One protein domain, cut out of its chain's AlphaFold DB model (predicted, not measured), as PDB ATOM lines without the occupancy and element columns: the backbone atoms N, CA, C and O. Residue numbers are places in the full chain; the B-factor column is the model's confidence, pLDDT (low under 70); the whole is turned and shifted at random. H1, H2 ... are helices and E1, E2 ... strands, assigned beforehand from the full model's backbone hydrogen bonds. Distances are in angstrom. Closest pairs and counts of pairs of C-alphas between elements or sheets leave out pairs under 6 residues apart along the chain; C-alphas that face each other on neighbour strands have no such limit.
ATOM      1  N   GLU A  76     175.680  99.653 161.672       57.81
ATOM      2  CA  GLU A  76     174.557  98.736 161.548       57.81
ATOM      3  C   GLU A  76     175.052  97.304 161.340       57.81
ATOM      4  O   GLU A  76     174.493  96.383 161.933       57.81
ATOM      5  N   SER A  77     176.167  97.107 160.631       55.25
ATOM      6  CA  SER A  77     176.870  95.817 160.569       55.25
ATOM      7  C   SER A  77     177.363  95.347 161.929       55.25
ATOM      8  O   SER A  77     177.240  94.168 162.252       55.25
ATOM      9  N   LEU A  78     177.914  96.252 162.744       51.03
ATOM     10  CA  LEU A  78     178.380  95.913 164.091       51.03
ATOM     11  C   LEU A  78     177.222  95.512 165.009       51.03
ATOM     12  O   LEU A  78     177.360  94.587 165.807       51.03
ATOM     13  N   ARG A  79     176.075  96.189 164.892       52.12
ATOM     14  CA  ARG A  79     174.884  95.901 165.705       52.12
ATOM     15  C   ARG A  79     174.113  94.673 165.232       52.12
ATOM     16  O   ARG A  79     173.572  93.949 166.061       52.12
ATOM     17  N   SER A  80     174.038  94.448 163.924       59.12
ATOM     18  CA  SER A  80     173.253  93.359 163.329       59.12
ATOM     19  C   SER A  80     174.061  92.084 163.084       59.12
ATOM     20  O   SER A  80     173.473  91.022 162.888       59.12
ATOM     21  N   GLY A  81     175.394  92.173 163.060       52.62
ATOM     22  CA  GLY A  81     176.265  91.106 162.564       52.62
ATOM     23  C   GLY A  81     176.133  90.867 161.053       52.62
ATOM     24  O   GLY A  81     176.645  89.868 160.546       52.62
ATOM     25  N   VAL A  82     175.431  91.745 160.329       53.50
ATOM     26  CA  VAL A  82     175.173  91.636 158.893       53.50
ATOM     27  C   VAL A  82     175.850  92.798 158.187       53.50
ATOM     28  O   VAL A  82     175.349  93.917 158.200       53.50
ATOM     29  N   THR A  83     176.973  92.521 157.527       52.97
ATOM     30  CA  THR A  83     177.539  93.455 156.557       52.97
ATOM     31  C   THR A  83     176.618  93.599 155.370       52.97
ATOM     32  O   THR A  83     176.392  92.617 154.663       52.97
ATOM     33  N   ARG A  84     176.059  94.806 155.162       58.72
ATOM     34  CA  ARG A  84     175.273  95.100 153.960       58.72
ATOM     35  C   ARG A  84     176.172  94.842 152.743       58.72
ATOM     36  O   ARG A  84     177.173  95.542 152.564       58.72
ATOM     37  N   PRO A  85     175.871  93.816 151.930       53.44
ATOM     38  CA  PRO A  85     176.701  93.425 150.789       53.44
ATOM     39  C   PRO A  85     176.920  94.573 149.794       53.44
ATOM     40  O   PRO A  85     177.948  94.628 149.118       53.44
ATOM     41  N   GLU A  86     175.953  95.489 149.714       58.62
ATOM     42  CA  GLU A  86     175.915  96.590 148.758       58.62
ATOM     43  C   GLU A  86     176.889  97.748 149.019       58.62
ATOM     44  O   GLU A  86     177.216  98.450 148.058       58.62
ATOM     45  N   ASP A  87     177.410  97.952 150.237       67.88
ATOM     46  CA  ASP A  87     178.261  99.122 150.492       67.88
ATOM     47  C   ASP A  87     179.724  98.874 150.096       67.88
ATOM     48  O   ASP A  87     180.624  98.626 150.901       67.88
ATOM     49  N   ARG A  88     179.958  98.902 148.781       62.75
ATOM     50  CA  ARG A  88     181.289  98.771 148.174       62.75
ATOM     51  C   ARG A  88     182.241  99.896 148.581       62.75
ATOM     52  O   ARG A  88     183.440  99.721 148.431       62.75
ATOM     53  N   SER A  89     181.738 101.026 149.080       75.31
ATOM     54  CA  SER A  89     182.574 102.183 149.419       75.31
ATOM     55  C   SER A  89     183.406 101.989 150.695       75.31
ATOM     56  O   SER A  89     184.387 102.711 150.901       75.31
ATOM     57  N   LEU A  90     183.035 100.994 151.513       81.00
ATOM     58  CA  LEU A  90     183.688 100.614 152.772       81.00
ATOM     59  C   LEU A  90     184.807  99.581 152.583       81.00
ATOM     60  O   LEU A  90     185.482  99.206 153.541       81.00
ATOM     61  N   TYR A  91     185.003  99.084 151.363       86.12
ATOM     62  CA  TYR A  91     185.953  98.016 151.096       86.12
ATOM     63  C   TYR A  91     186.887  98.374 149.951       86.12
ATOM     64  O   TYR A  91     186.477  98.946 148.948       86.12
ATOM     65  N   GLU A  92     188.139  97.965 150.099       90.31
ATOM     66  CA  GLU A  92     189.161  98.041 149.065       90.31
ATOM     67  C   GLU A  92     189.458  96.642 148.535       90.31
ATOM     68  O   GLU A  92     189.461  95.661 149.286       90.31
ATOM     69  N   VAL A  93     189.711  96.533 147.232       92.25
ATOM     70  CA  VAL A  93     190.067  95.253 146.612       92.25
ATOM     71  C   VAL A  93     191.529  94.951 146.929       92.25
ATOM     72  O   VAL A  93     192.431  95.658 146.495       92.25
ATOM     73  N   ALA A  94     191.758  93.881 147.685       91.44
ATOM     74  CA  ALA A  94     193.089  93.372 147.996       91.44
ATOM     75  C   ALA A  94     193.641  92.485 146.872       91.44
ATOM     76  O   ALA A  94     194.835  92.510 146.590       91.44
ATOM     77  N   ALA A  95     192.772  91.691 146.243       93.62
ATOM     78  CA  ALA A  95     193.096  90.864 145.085       93.62
ATOM     79  C   ALA A  95     191.821  90.510 144.314       93.62
ATOM     80  O   ALA A  95     190.732  90.450 144.888       93.62
ATOM     81  N   GLU A  96     191.953  90.204 143.028       96.25
ATOM     82  CA  GLU A  96     190.842  89.746 142.199       96.25
ATOM     83  C   GLU A  96     191.258  88.629 141.242       96.25
ATOM     84  O   GLU A  96     192.422  88.500 140.866       96.25
ATOM     85  N   GLY A  97     190.293  87.805 140.847       95.81
ATOM     86  CA  GLY A  97     190.502  86.758 139.858       95.81
ATOM     87  C   GLY A  97     189.251  85.924 139.631       95.81
ATOM     88  O   GLY A  97     188.135  86.433 139.713       95.81
ATOM     89  N   SER A  98     189.428  84.645 139.301       95.75
ATOM     90  CA  SER A  98     188.317  83.728 139.008       95.75
ATOM     91  C   SER A  98     188.121  82.689 140.111       95.75
ATOM     92  O   SER A  98     189.072  82.339 140.808       95.75
ATOM     93  N   VAL A  99     186.901  82.164 140.255       94.56
ATOM     94  CA  VAL A  99     186.631  81.033 141.166       94.56
ATOM     95  C   VAL A  99     187.541  79.855 140.786       94.56
ATOM     96  O   VAL A  99     187.694  79.537 139.608       94.56
ATOM     97  N   GLY A 100     188.168  79.225 141.779       92.94
ATOM     98  CA  GLY A 100     189.131  78.135 141.608       92.94
ATOM     99  C   GLY A 100     190.551  78.573 141.234       92.94
ATOM    100  O   GLY A 100     191.458  77.742 141.273       92.94
ATOM    101  N   ALA A 101     190.775  79.851 140.907       94.31
ATOM    102  CA  ALA A 101     192.115  80.373 140.671       94.31
ATOM    103  C   ALA A 101     192.870  80.595 141.991       94.31
ATOM    104  O   ALA A 101     192.283  80.883 143.034       94.31
ATOM    105  N   ALA A 102     194.193  80.486 141.911       95.88
ATOM    106  CA  ALA A 102     195.112  80.892 142.959       95.88
ATOM    107  C   ALA A 102     195.302  82.415 142.911       95.88
ATOM    108  O   ALA A 102     195.857  82.939 141.945       95.88
ATOM    109  N   LEU A 103     194.831  83.125 143.934       97.00
ATOM    110  CA  LEU A 103     195.008  84.569 144.084       97.00
ATOM    111  C   LEU A 103     196.203  84.843 144.996       97.00
ATOM    112  O   LEU A 103     196.314  84.256 146.069       97.00
ATOM    113  N   HIS A 104     197.092  85.747 144.595       96.50
ATOM    114  CA  HIS A 104     198.178  86.191 145.460       96.50
ATOM    115  C   HIS A 104     197.660  87.239 146.450       96.50
ATOM    116  O   HIS A 104     197.127  88.268 146.040       96.50
ATOM    117  N   LEU A 105     197.833  86.976 147.743       95.38
ATOM    118  CA  LEU A 105     197.553  87.912 148.824       95.38
ATOM    119  C   LEU A 105     198.881  88.312 149.480       95.38
ATOM    120  O   LEU A 105     199.529  87.460 150.096       95.38
ATOM    121  N   PRO A 106     199.297  89.583 149.377       93.25
ATOM    122  CA  PRO A 106     200.498  90.055 150.047       93.25
ATOM    123  C   PRO A 106     200.431  89.875 151.571       93.25
ATOM    124  O   PRO A 106     199.354  89.892 152.174       93.25
ATOM    125  N   ALA A 107     201.593  89.728 152.209       89.12
ATOM    126  CA  ALA A 107     201.699  89.588 153.658       89.12
ATOM    127  C   ALA A 107     200.939  90.695 154.405       89.12
ATOM    128  O   ALA A 107     200.955  91.854 153.993       89.12
ATOM    129  N   LYS A 108     200.351  90.355 155.561       89.56
ATOM    130  CA  LYS A 108     199.702  91.305 156.484       89.56
ATOM    131  C   LYS A 108     198.492  92.066 155.918       89.56
ATOM    132  O   LYS A 108     198.007  92.972 156.593       89.56
ATOM    133  N   VAL A 109     197.994  91.734 154.726       91.25
ATOM    134  CA  VAL A 109     196.762  92.332 154.190       91.25
ATOM    135  C   VAL A 109     195.555  91.632 154.828       91.25
ATOM    136  O   VAL A 109     195.361  90.438 154.594       91.25
ATOM    137  N   PRO A 110     194.738  92.330 155.638       91.19
ATOM    138  CA  PRO A 110     193.583  91.718 156.281       91.19
ATOM    139  C   PRO A 110     192.418  91.642 155.291       91.19
ATOM    140  O   PRO A 110     191.841  92.664 154.928       91.19
ATOM    141  N   VAL A 111     192.045  90.437 154.868       94.12
ATOM    142  CA  VAL A 111     190.837  90.227 154.060       94.12
ATOM    143  C   VAL A 111     189.671  89.993 155.004       94.12
ATOM    144  O   VAL A 111     189.703  89.083 155.832       94.12
ATOM    145  N   GLU A 112     188.632  90.807 154.856       92.44
ATOM    146  CA  GLU A 112     187.442  90.760 155.706       92.44
ATOM    147  C   GLU A 112     186.210  90.215 154.977       92.44
ATOM    148  O   GLU A 112     185.166  89.925 155.571       92.44
ATOM    149  N   ARG A 113     186.310  90.095 153.652       93.12
ATOM    150  CA  ARG A 113     185.194  89.700 152.809       93.12
ATOM    151  C   ARG A 113     185.676  89.067 151.515       93.12
ATOM    152  O   ARG A 113     186.665  89.495 150.925       93.12
ATOM    153  N   VAL A 114     184.934  88.068 151.054       94.69
ATOM    154  CA  VAL A 114     185.053  87.504 149.710       94.69
ATOM    155  C   VAL A 114     183.782  87.840 148.945       94.69
ATOM    156  O   VAL A 114     182.689  87.437 149.345       94.69
ATOM    157  N   ALA A 115     183.918  88.574 147.845       94.62
ATOM    158  CA  ALA A 115     182.818  88.861 146.933       94.62
ATOM    159  C   ALA A 115     182.929  87.968 145.695       94.62
ATOM    160  O   ALA A 115     183.951  87.983 145.011       94.62
ATOM    161  N   VAL A 116     181.871  87.221 145.389       94.56
ATOM    162  CA  VAL A 116     181.759  86.330 144.230       94.56
ATOM    163  C   VAL A 116     180.642  86.846 143.324       94.56
ATOM    164  O   VAL A 116     179.464  86.817 143.678       94.56
ATOM    165  N   GLU A 117     181.003  87.332 142.139       94.12
ATOM    166  CA  GLU A 117     180.051  87.918 141.194       94.12
ATOM    167  C   GLU A 117     179.059  86.861 140.689       94.12
ATOM    168  O   GLU A 117     179.453  85.882 140.047       94.12
ATOM    169  N   GLY A 118     177.773  87.071 140.993       90.62
ATOM    170  CA  GLY A 118     176.689  86.143 140.665       90.62
ATOM    171  C   GLY A 118     176.714  84.834 141.460       90.62
ATOM    172  O   GLY A 118     176.003  83.907 141.094       90.62
ATOM    173  N   GLY A 119     177.538  84.731 142.508       88.62
ATOM    174  CA  GLY A 119     177.652  83.516 143.313       88.62
ATOM    175  C   GLY A 119     176.550  83.389 144.364       88.62
ATOM    176  O   GLY A 119     176.185  84.364 145.026       88.62
ATOM    177  N   GLN A 120     176.059  82.167 144.565       92.88
ATOM    178  CA  GLN A 120     175.165  81.794 145.661       92.88
ATOM    179  C   GLN A 120     175.586  80.453 146.278       92.88
ATOM    180  O   GLN A 120     176.294  79.650 145.665       92.88
ATOM    181  N   GLY A 121     175.136  80.205 147.509       93.81
ATOM    182  CA  GLY A 121     175.345  78.934 148.202       93.81
ATOM    183  C   GLY A 121     176.721  78.797 148.854       93.81
ATOM    184  O   GLY A 121     177.339  79.782 149.253       93.81
ATOM    185  N   ALA A 122     177.174  77.554 149.021       96.56
ATOM    186  CA  ALA A 122     178.377  77.241 149.788       96.56
ATOM    187  C   ALA A 122     179.663  77.775 149.133       96.56
ATOM    188  O   ALA A 122     179.853  77.650 147.919       96.56
ATOM    189  N   VAL A 123     180.559  78.291 149.972       97.00
ATOM    190  CA  VAL A 123     181.899  78.755 149.609       97.00
ATOM    191  C   VAL A 123     182.938  78.193 150.582       97.00
ATOM    192  O   VAL A 123     182.714  78.149 151.793       97.00
ATOM    193  N   ASP A 124     184.068  77.743 150.043       97.56
ATOM    194  CA  ASP A 124     185.268  77.356 150.790       97.56
ATOM    195  C   ASP A 124     186.400  78.304 150.391       97.56
ATOM    196  O   ASP A 124     186.625  78.545 149.201       97.56
ATOM    197  N   VAL A 125     187.076  78.874 151.381       97.06
ATOM    198  CA  VAL A 125     188.188  79.799 151.192       97.06
ATOM    199  C   VAL A 125     189.387  79.257 151.946       97.06
ATOM    200  O   VAL A 125     189.330  79.051 153.157       97.06
ATOM    201  N   GLU A 126     190.490  79.056 151.238       97.12
ATOM    202  CA  GLU A 126     191.750  78.585 151.805       97.12
ATOM    203  C   GLU A 126     192.860  79.582 151.489       97.12
ATOM    204  O   GLU A 126     193.096  79.890 150.327       97.12
ATOM    205  N   ALA A 127     193.559  80.059 152.515       96.56
ATOM    206  CA  ALA A 127     194.758  80.877 152.394       96.56
ATOM    207  C   ALA A 127     195.978  80.084 152.884       96.56
ATOM    208  O   ALA A 127     195.975  79.524 153.981       96.56
ATOM    209  N   MET A 128     197.041  80.034 152.083       96.31
ATOM    210  CA  MET A 128     198.241  79.247 152.361       96.31
ATOM    211  C   MET A 128     199.500  80.086 152.137       96.31
ATOM    212  O   MET A 128     199.871  80.375 151.005       96.31
ATOM    213  N   ALA A 129     200.194  80.434 153.222       93.56
ATOM    214  CA  ALA A 129     201.470  81.157 153.156       93.56
ATOM    215  C   ALA A 129     202.686  80.219 153.067       93.56
ATOM    216  O   ALA A 129     203.730  80.545 152.506       93.56
ATOM    217  N   LYS A 130     202.572  79.032 153.663       92.56
ATOM    218  CA  LYS A 130     203.519  77.909 153.560       92.56
ATOM    219  C   LYS A 130     202.786  76.626 153.968       92.56
ATOM    220  O   LYS A 130     201.745  76.735 154.615       92.56
ATOM    221  N   PRO A 131     203.319  75.419 153.704       90.25
ATOM    222  CA  PRO A 131     202.616  74.173 154.033       90.25
ATOM    223  C   PRO A 131     202.180  74.044 155.503       90.25
ATOM    224  O   PRO A 131     201.173  73.409 155.788       90.25
ATOM    225  N   SER A 132     202.909  74.670 156.436       90.81
ATOM    226  CA  SER A 132     202.592  74.677 157.871       90.81
ATOM    227  C   SER A 132     201.773  75.879 158.357       90.81
ATOM    228  O   SER A 132     201.479  75.955 159.545       90.81
ATOM    229  N   LEU A 133     201.439  76.833 157.483       92.75
ATOM    230  CA  LEU A 133     200.646  78.017 157.819       92.75
ATOM    231  C   LEU A 133     199.515  78.164 156.799       92.75
ATOM    232  O   LEU A 133     199.698  78.744 155.724       92.75
ATOM    233  N   ARG A 134     198.371  77.586 157.163       94.12
ATOM    234  CA  ARG A 134     197.145  77.532 156.372       94.12
ATOM    235  C   ARG A 134     195.972  78.016 157.220       94.12
ATOM    236  O   ARG A 134     195.827  77.590 158.362       94.12
ATOM    237  N   GLU A 135     195.132  78.850 156.630       94.19
ATOM    238  CA  GLU A 135     193.833  79.259 157.160       94.19
ATOM    239  C   GLU A 135     192.762  78.743 156.191       94.19
ATOM    240  O   GLU A 135     192.900  78.909 154.981       94.19
ATOM    241  N   SER A 136     191.721  78.075 156.688       95.31
ATOM    242  CA  SER A 136     190.592  77.631 155.863       95.31
ATOM    243  C   SER A 136     189.293  77.971 156.568       95.31
ATOM    244  O   SER A 136     189.151  77.743 157.771       95.31
ATOM    245  N   VAL A 137     188.362  78.548 155.814       96.50
ATOM    246  CA  VAL A 137     187.056  78.967 156.305       96.50
ATOM    247  C   VAL A 137     185.998  78.560 155.290       96.50
ATOM    248  O   VAL A 137     186.131  78.811 154.096       96.50
ATOM    249  N   ARG A 138     184.920  77.950 155.782       97.31
ATOM    250  CA  ARG A 138     183.755  77.558 154.985       97.31
ATOM    251  C   ARG A 138     182.526  78.317 155.441       97.31
ATOM    252  O   ARG A 138     182.361  78.561 156.635       97.31
ATOM    253  N   GLY A 139     181.638  78.618 154.507       95.75
ATOM    254  CA  GLY A 139     180.338  79.189 154.824       95.75
ATOM    255  C   GLY A 139     179.453  79.328 153.598       95.75
ATOM    256  O   GLY A 139     179.557  78.545 152.656       95.75
ATOM    257  N   GLU A 140     178.563  80.315 153.626       95.12
ATOM    258  CA  GLU A 140     177.578  80.550 152.573       95.12
ATOM    259  C   GLU A 140     177.642  81.992 152.072       95.12
ATOM    260  O   GLU A 140     177.728  82.939 152.857       95.12
ATOM    261  N   LEU A 141     177.561  82.147 150.752       92.94
ATOM    262  CA  LEU A 141     177.414  83.430 150.083       92.94
ATOM    263  C   LEU A 141     175.998  83.962 150.304       92.94
ATOM    264  O   LEU A 141     175.014  83.343 149.894       92.94
ATOM    265  N   LYS A 142     175.903  85.158 150.884       91.38
ATOM    266  CA  LYS A 142     174.670  85.942 150.967       91.38
ATOM    267  C   LYS A 142     174.784  87.101 149.988       91.38
ATOM    268  O   LYS A 142     175.677  87.930 150.123       91.38
ATOM    269  N   ASN A 143     173.918  87.133 148.975       89.81
ATOM    270  CA  ASN A 143     173.955  88.133 147.898       89.81
ATOM    271  C   ASN A 143     175.341  88.245 147.224       89.81
ATOM    272  O   ASN A 143     175.833  89.343 146.969       89.81
ATOM    273  N   GLY A 144     176.002  87.107 146.975       91.00
ATOM    274  CA  GLY A 144     177.341  87.075 146.376       91.00
ATOM    275  C   GLY A 144     178.473  87.506 147.309       91.00
ATOM    276  O   GLY A 144     179.576  87.759 146.838       91.00
ATOM    277  N   VAL A 145     178.235  87.597 148.617       92.81
ATOM    278  CA  VAL A 145     179.222  88.050 149.601       92.81
ATOM    279  C   VAL A 145     179.352  87.050 150.746       92.81
ATOM    280  O   VAL A 145     178.357  86.549 151.267       92.81
ATOM    281  N   PHE A 146     180.590  86.784 151.162       93.31
ATOM    282  CA  PHE A 146     180.917  85.954 152.315       93.31
ATOM    283  C   PHE A 146     181.866  86.707 153.264       93.31
ATOM    284  O   PHE A 146     182.992  87.019 152.862       93.31
ATOM    285  N   PRO A 147     181.439  87.040 154.497       92.50
ATOM    286  CA  PRO A 147     182.324  87.645 155.486       92.50
ATOM    287  C   PRO A 147     183.354  86.617 155.960       92.50
ATOM    288  O   PRO A 147     183.019  85.466 156.236       92.50
ATOM    289  N   VAL A 148     184.609  87.033 156.068       93.12
ATOM    290  CA  VAL A 148     185.710  86.163 156.491       93.12
ATOM    291  C   VAL A 148     186.743  86.986 157.257       93.12
ATOM    292  O   VAL A 148     186.698  88.205 157.258       93.12
ATOM    293  N   THR A 149     187.687  86.356 157.939       91.62
ATOM    294  CA  THR A 149     188.896  87.041 158.408       91.62
ATOM    295  C   THR A 149     190.081  86.189 158.001       91.62
ATOM    296  O   THR A 149     190.272  85.107 158.549       91.62
ATOM    297  N   LEU A 150     190.832  86.652 157.004       91.12
ATOM    298  CA  LEU A 150     192.038  85.992 156.496       91.12
ATOM    299  C   LEU A 150     193.200  86.976 156.511       91.12
ATOM    300  O   LEU A 150     193.008  88.192 156.465       91.12
ATOM    301  N   GLY A 151     194.422  86.460 156.549       84.31
ATOM    302  CA  GLY A 151     195.613  87.290 156.350       84.31
ATOM    303  C   GLY A 151     196.093  88.027 157.599       84.31
ATOM    304  O   GLY A 151     197.279  88.332 157.698       84.31
ATOM    305  N   ALA A 152     195.233  88.219 158.605       78.88
ATOM    306  CA  ALA A 152     195.603  88.853 159.872       78.88
ATOM    307  C   ALA A 152     196.737  88.108 160.605       78.88
ATOM    308  O   ALA A 152     197.603  88.744 161.209       78.88
ATOM    309  N   ASN A 153     196.787  86.772 160.508       80.25
ATOM    310  CA  ASN A 153     197.885  85.976 161.072       80.25
ATOM    311  C   ASN A 153     198.964  85.618 160.037       80.25
ATOM    312  O   ASN A 153     200.001  85.047 160.393       80.25
ATOM    313  N   LEU A 154     198.756  85.950 158.759       85.31
ATOM    314  CA  LEU A 154     199.695  85.633 157.690       85.31
ATOM    315  C   LEU A 154     200.795  86.699 157.657       85.31
ATOM    316  O   LEU A 154     200.699  87.744 157.022       85.31
ATOM    317  N   GLN A 155     201.894  86.403 158.352       86.81
ATOM    318  CA  GLN A 155     203.107  87.236 158.376       86.81
ATOM    319  C   GLN A 155     203.928  87.159 157.075       86.81
ATOM    320  O   GLN A 155     205.038  87.683 157.002       86.81
ATOM    321  N   LYS A 156     203.422  86.442 156.070       91.06
ATOM    322  CA  LYS A 156     204.046  86.210 154.768       91.06
ATOM    323  C   LYS A 156     202.974  86.246 153.690       91.06
ATOM    324  O   LYS A 156     201.801  86.046 154.000       91.06
ATOM    325  N   ASP A 157     203.414  86.445 152.456       94.00
ATOM    326  CA  ASP A 157     202.559  86.325 151.284       94.00
ATOM    327  C   ASP A 157     201.873  84.961 151.263       94.00
ATOM    328  O   ASP A 157     202.452  83.949 151.677       94.00
ATOM    329  N   ALA A 158     200.638  84.948 150.781       95.94
ATOM    330  CA  ALA A 158     199.793  83.776 150.748       95.94
ATOM    331  C   ALA A 158     199.171  83.569 149.373       95.94
ATOM    332  O   ALA A 158     198.860  84.511 148.647       95.94
ATOM    333  N   GLU A 159     198.965  82.306 149.035       97.25
ATOM    334  CA  GLU A 159     198.088  81.910 147.948       97.25
ATOM    335  C   GLU A 159     196.691  81.669 148.519       97.25
ATOM    336  O   GLU A 159     196.536  80.894 149.464       97.25
ATOM    337  N   VAL A 160     195.681  82.330 147.963       97.19
ATOM    338  CA  VAL A 160     194.282  82.186 148.362       97.19
ATOM    339  C   VAL A 160     193.511  81.491 147.252       97.19
ATOM    340  O   VAL A 160     193.510  81.942 146.110       97.19
ATOM    341  N   ARG A 161     192.829  80.399 147.585       97.62
ATOM    342  CA  ARG A 161     191.942  79.667 146.681       97.62
ATOM    343  C   ARG A 161     190.518  79.746 147.195       97.62
ATOM    344  O   ARG A 161     190.271  79.588 148.388       97.62
ATOM    345  N   ILE A 162     189.591  80.001 146.278       97.38
ATOM    346  CA  ILE A 162     188.164  80.114 146.580       97.38
ATOM    347  C   ILE A 162     187.410  79.112 145.723       97.38
ATOM    348  O   ILE A 162     187.492  79.161 144.494       97.38
ATOM    349  N   TRP A 163     186.641  78.242 146.363       97.12
ATOM    350  CA  TRP A 163     185.730  77.321 145.696       97.12
ATOM    351  C   TRP A 163     184.296  77.722 146.007       97.12
ATOM    352  O   TRP A 163     183.902  77.786 147.166       97.12
ATOM    353  N   ALA A 164     183.514  77.968 144.962       95.69
ATOM    354  CA  ALA A 164     182.086  78.243 145.042       95.69
ATOM    355  C   ALA A 164     181.365  77.419 143.970       95.69
ATOM    356  O   ALA A 164     181.943  77.121 142.923       95.69
ATOM    357  N   LYS A 165     180.109  77.036 144.228       91.00
ATOM    358  CA  LYS A 165     179.299  76.294 143.243       91.00
ATOM    359  C   LYS A 165     178.979  77.129 142.004       91.00
ATOM    360  O   LYS A 165     178.886  76.588 140.908       91.00
ATOM    361  N   GLU A 166     178.804  78.431 142.201       88.56
ATOM    362  CA  GLU A 166     178.394  79.393 141.184       88.56
ATOM    363  C   GLU A 166     179.262  80.654 141.257       88.56
ATOM    364  O   GLU A 166     179.885  80.945 142.280       88.56
ATOM    365  N   GLY A 167     179.269  81.418 140.164       86.62
ATOM    366  CA  GLY A 167     180.044  82.646 140.019       86.62
ATOM    367  C   GLY A 167     181.292  82.480 139.155       86.62
ATOM    368  O   GLY A 167     181.777  81.376 138.908       86.62
ATOM    369  N   ARG A 168     181.788  83.605 138.632       90.38
ATOM    370  CA  ARG A 168     182.942  83.625 137.713       90.38
ATOM    371  C   ARG A 168     184.101  84.441 138.244       90.38
ATOM    372  O   ARG A 168     185.236  83.986 138.159       90.38
ATOM    373  N   ARG A 169     183.816  85.620 138.793       95.56
ATOM    374  CA  ARG A 169     184.818  86.542 139.329       95.56
ATOM    375  C   ARG A 169     184.761  86.576 140.841       95.56
ATOM    376  O   ARG A 169     183.677  86.580 141.418       95.56
ATOM    377  N   VAL A 170     185.932  86.624 141.455       96.38
ATOM    378  CA  VAL A 170     186.100  86.726 142.899       96.38
ATOM    379  C   VAL A 170     186.969  87.927 143.219       96.38
ATOM    380  O   VAL A 170     187.954  88.181 142.528       96.38
ATOM    381  N   ARG A 171     186.607  88.648 144.276       96.25
ATOM    382  CA  ARG A 171     187.396  89.733 144.855       96.25
ATOM    383  C   ARG A 171     187.612  89.447 146.334       96.25
ATOM    384  O   ARG A 171     186.657  89.168 147.059       96.25
ATOM    385  N   LEU A 172     188.867  89.499 146.755       96.25
ATOM    386  CA  LEU A 172     189.245  89.574 148.157       96.25
ATOM    387  C   LEU A 172     189.187  91.039 148.550       96.25
ATOM    388  O   LEU A 172     189.840  91.874 147.927       96.25
ATOM    389  N   GLU A 173     188.386  91.351 149.553       94.06
ATOM    390  CA  GLU A 173     188.117  92.720 149.959       94.06
ATOM    391  C   GLU A 173     188.567  92.931 151.406       94.06
ATOM    392  O   GLU A 173     188.270  92.139 152.306       94.06
ATOM    393  N   MET A 174     189.314  94.009 151.616       92.69
ATOM    394  CA  MET A 174     189.746  94.474 152.928       92.69
ATOM    395  C   MET A 174     188.913  95.680 153.342       92.69
ATOM    396  O   MET A 174     188.436  96.429 152.491       92.69
ATOM    397  N   ARG A 175     188.755  95.903 154.647       89.88
ATOM    398  CA  ARG A 175     188.090  97.115 155.130       89.88
ATOM    399  C   ARG A 175     188.911  98.338 154.769       89.88
ATOM    400  O   ARG A 175     190.122  98.387 155.007       89.88
ATOM    401  N   ARG A 176     188.235  99.339 154.222       90.81
ATOM    402  CA  ARG A 176     188.850 100.605 153.864       90.81
ATOM    403  C   ARG A 176     189.299 101.316 155.135       90.81
ATOM    404  O   ARG A 176     188.496 101.570 156.038       90.81
TER     405      ARG A 176
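This is residues 76 to 176 of the 268 residues of an uncharacterized protein of Terriglobus saanensis (strain ATCC BAA-1853 / DSM 23119 / SP1PR4) (UniProt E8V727). Two strongly twisted sheets of four strands, E1 E8 E3 E6 and E2 E7 E4 E5, are set face to face with their strands crossed, a sandwich, and the short helix H1 lies off it at the beginning of the printed part. The strands form a jelly roll, one long hairpin wound over both sheets in four nested antiparallel pairs: E1 with E8, E2 with E7, E3 with E6, E4 with E5. The printed part has 101 residues, with H1 followed by E1 to E8; both sheets are antiparallel and the class is mostly strand. It is compact, with a radius of gyration of the C-alphas of 12.6 A and spans of 35 by 28 by 19 A.

H1, residues 76 to 80, begins at C-alpha 76 (174.557, 98.736, 161.548). E1, residues 91 to 98, bends by 68 degrees at residue 94. E2 is residues 102 to 105 and E3 residues 111 to 116. E4, residues 121 to 130, measures 28.7 A, and E5, residues 133 to 141, 25.1 A. E6 is residues 145 to 150 and E7 residues 158 to 164. E8, residues 169 to 175, ends at C-alpha 175 (188.090, 97.115, 155.130).

The facing parts of the sheets are 9.3 A centre to centre, their strands at 53 degrees. Within hydrogen-bond range are N 94 and O 172 of E1 and E8, 2.8 A, N 115 and O 171 of E3 and E8, 2.9 A, and N 114 and O 146 of E3 and E6, 2.9 A. In the other sheet, so are N 103 and O 160 of E2 and E7, 2.8 A, N 126 and O 161 of E4 and E7, 2.9 A, and N 127 and O 135 of the hairpin E4 and E5, 2.8 A. Between the sheets, the closest C-alphas of E5 and E6 are those of Glu 140 and Phe 146, 6.4 A. H1, its O i to N i+4 pair within hydrogen-bond range, is on neither sheet.

The C-alphas of Glu 76 and Pro 131, the two farthest apart, are 38.0 A apart. The printed part has no cut and no long link. Residues 76 to 88 have pLDDT under 70; the mean of the printed part is 88.0.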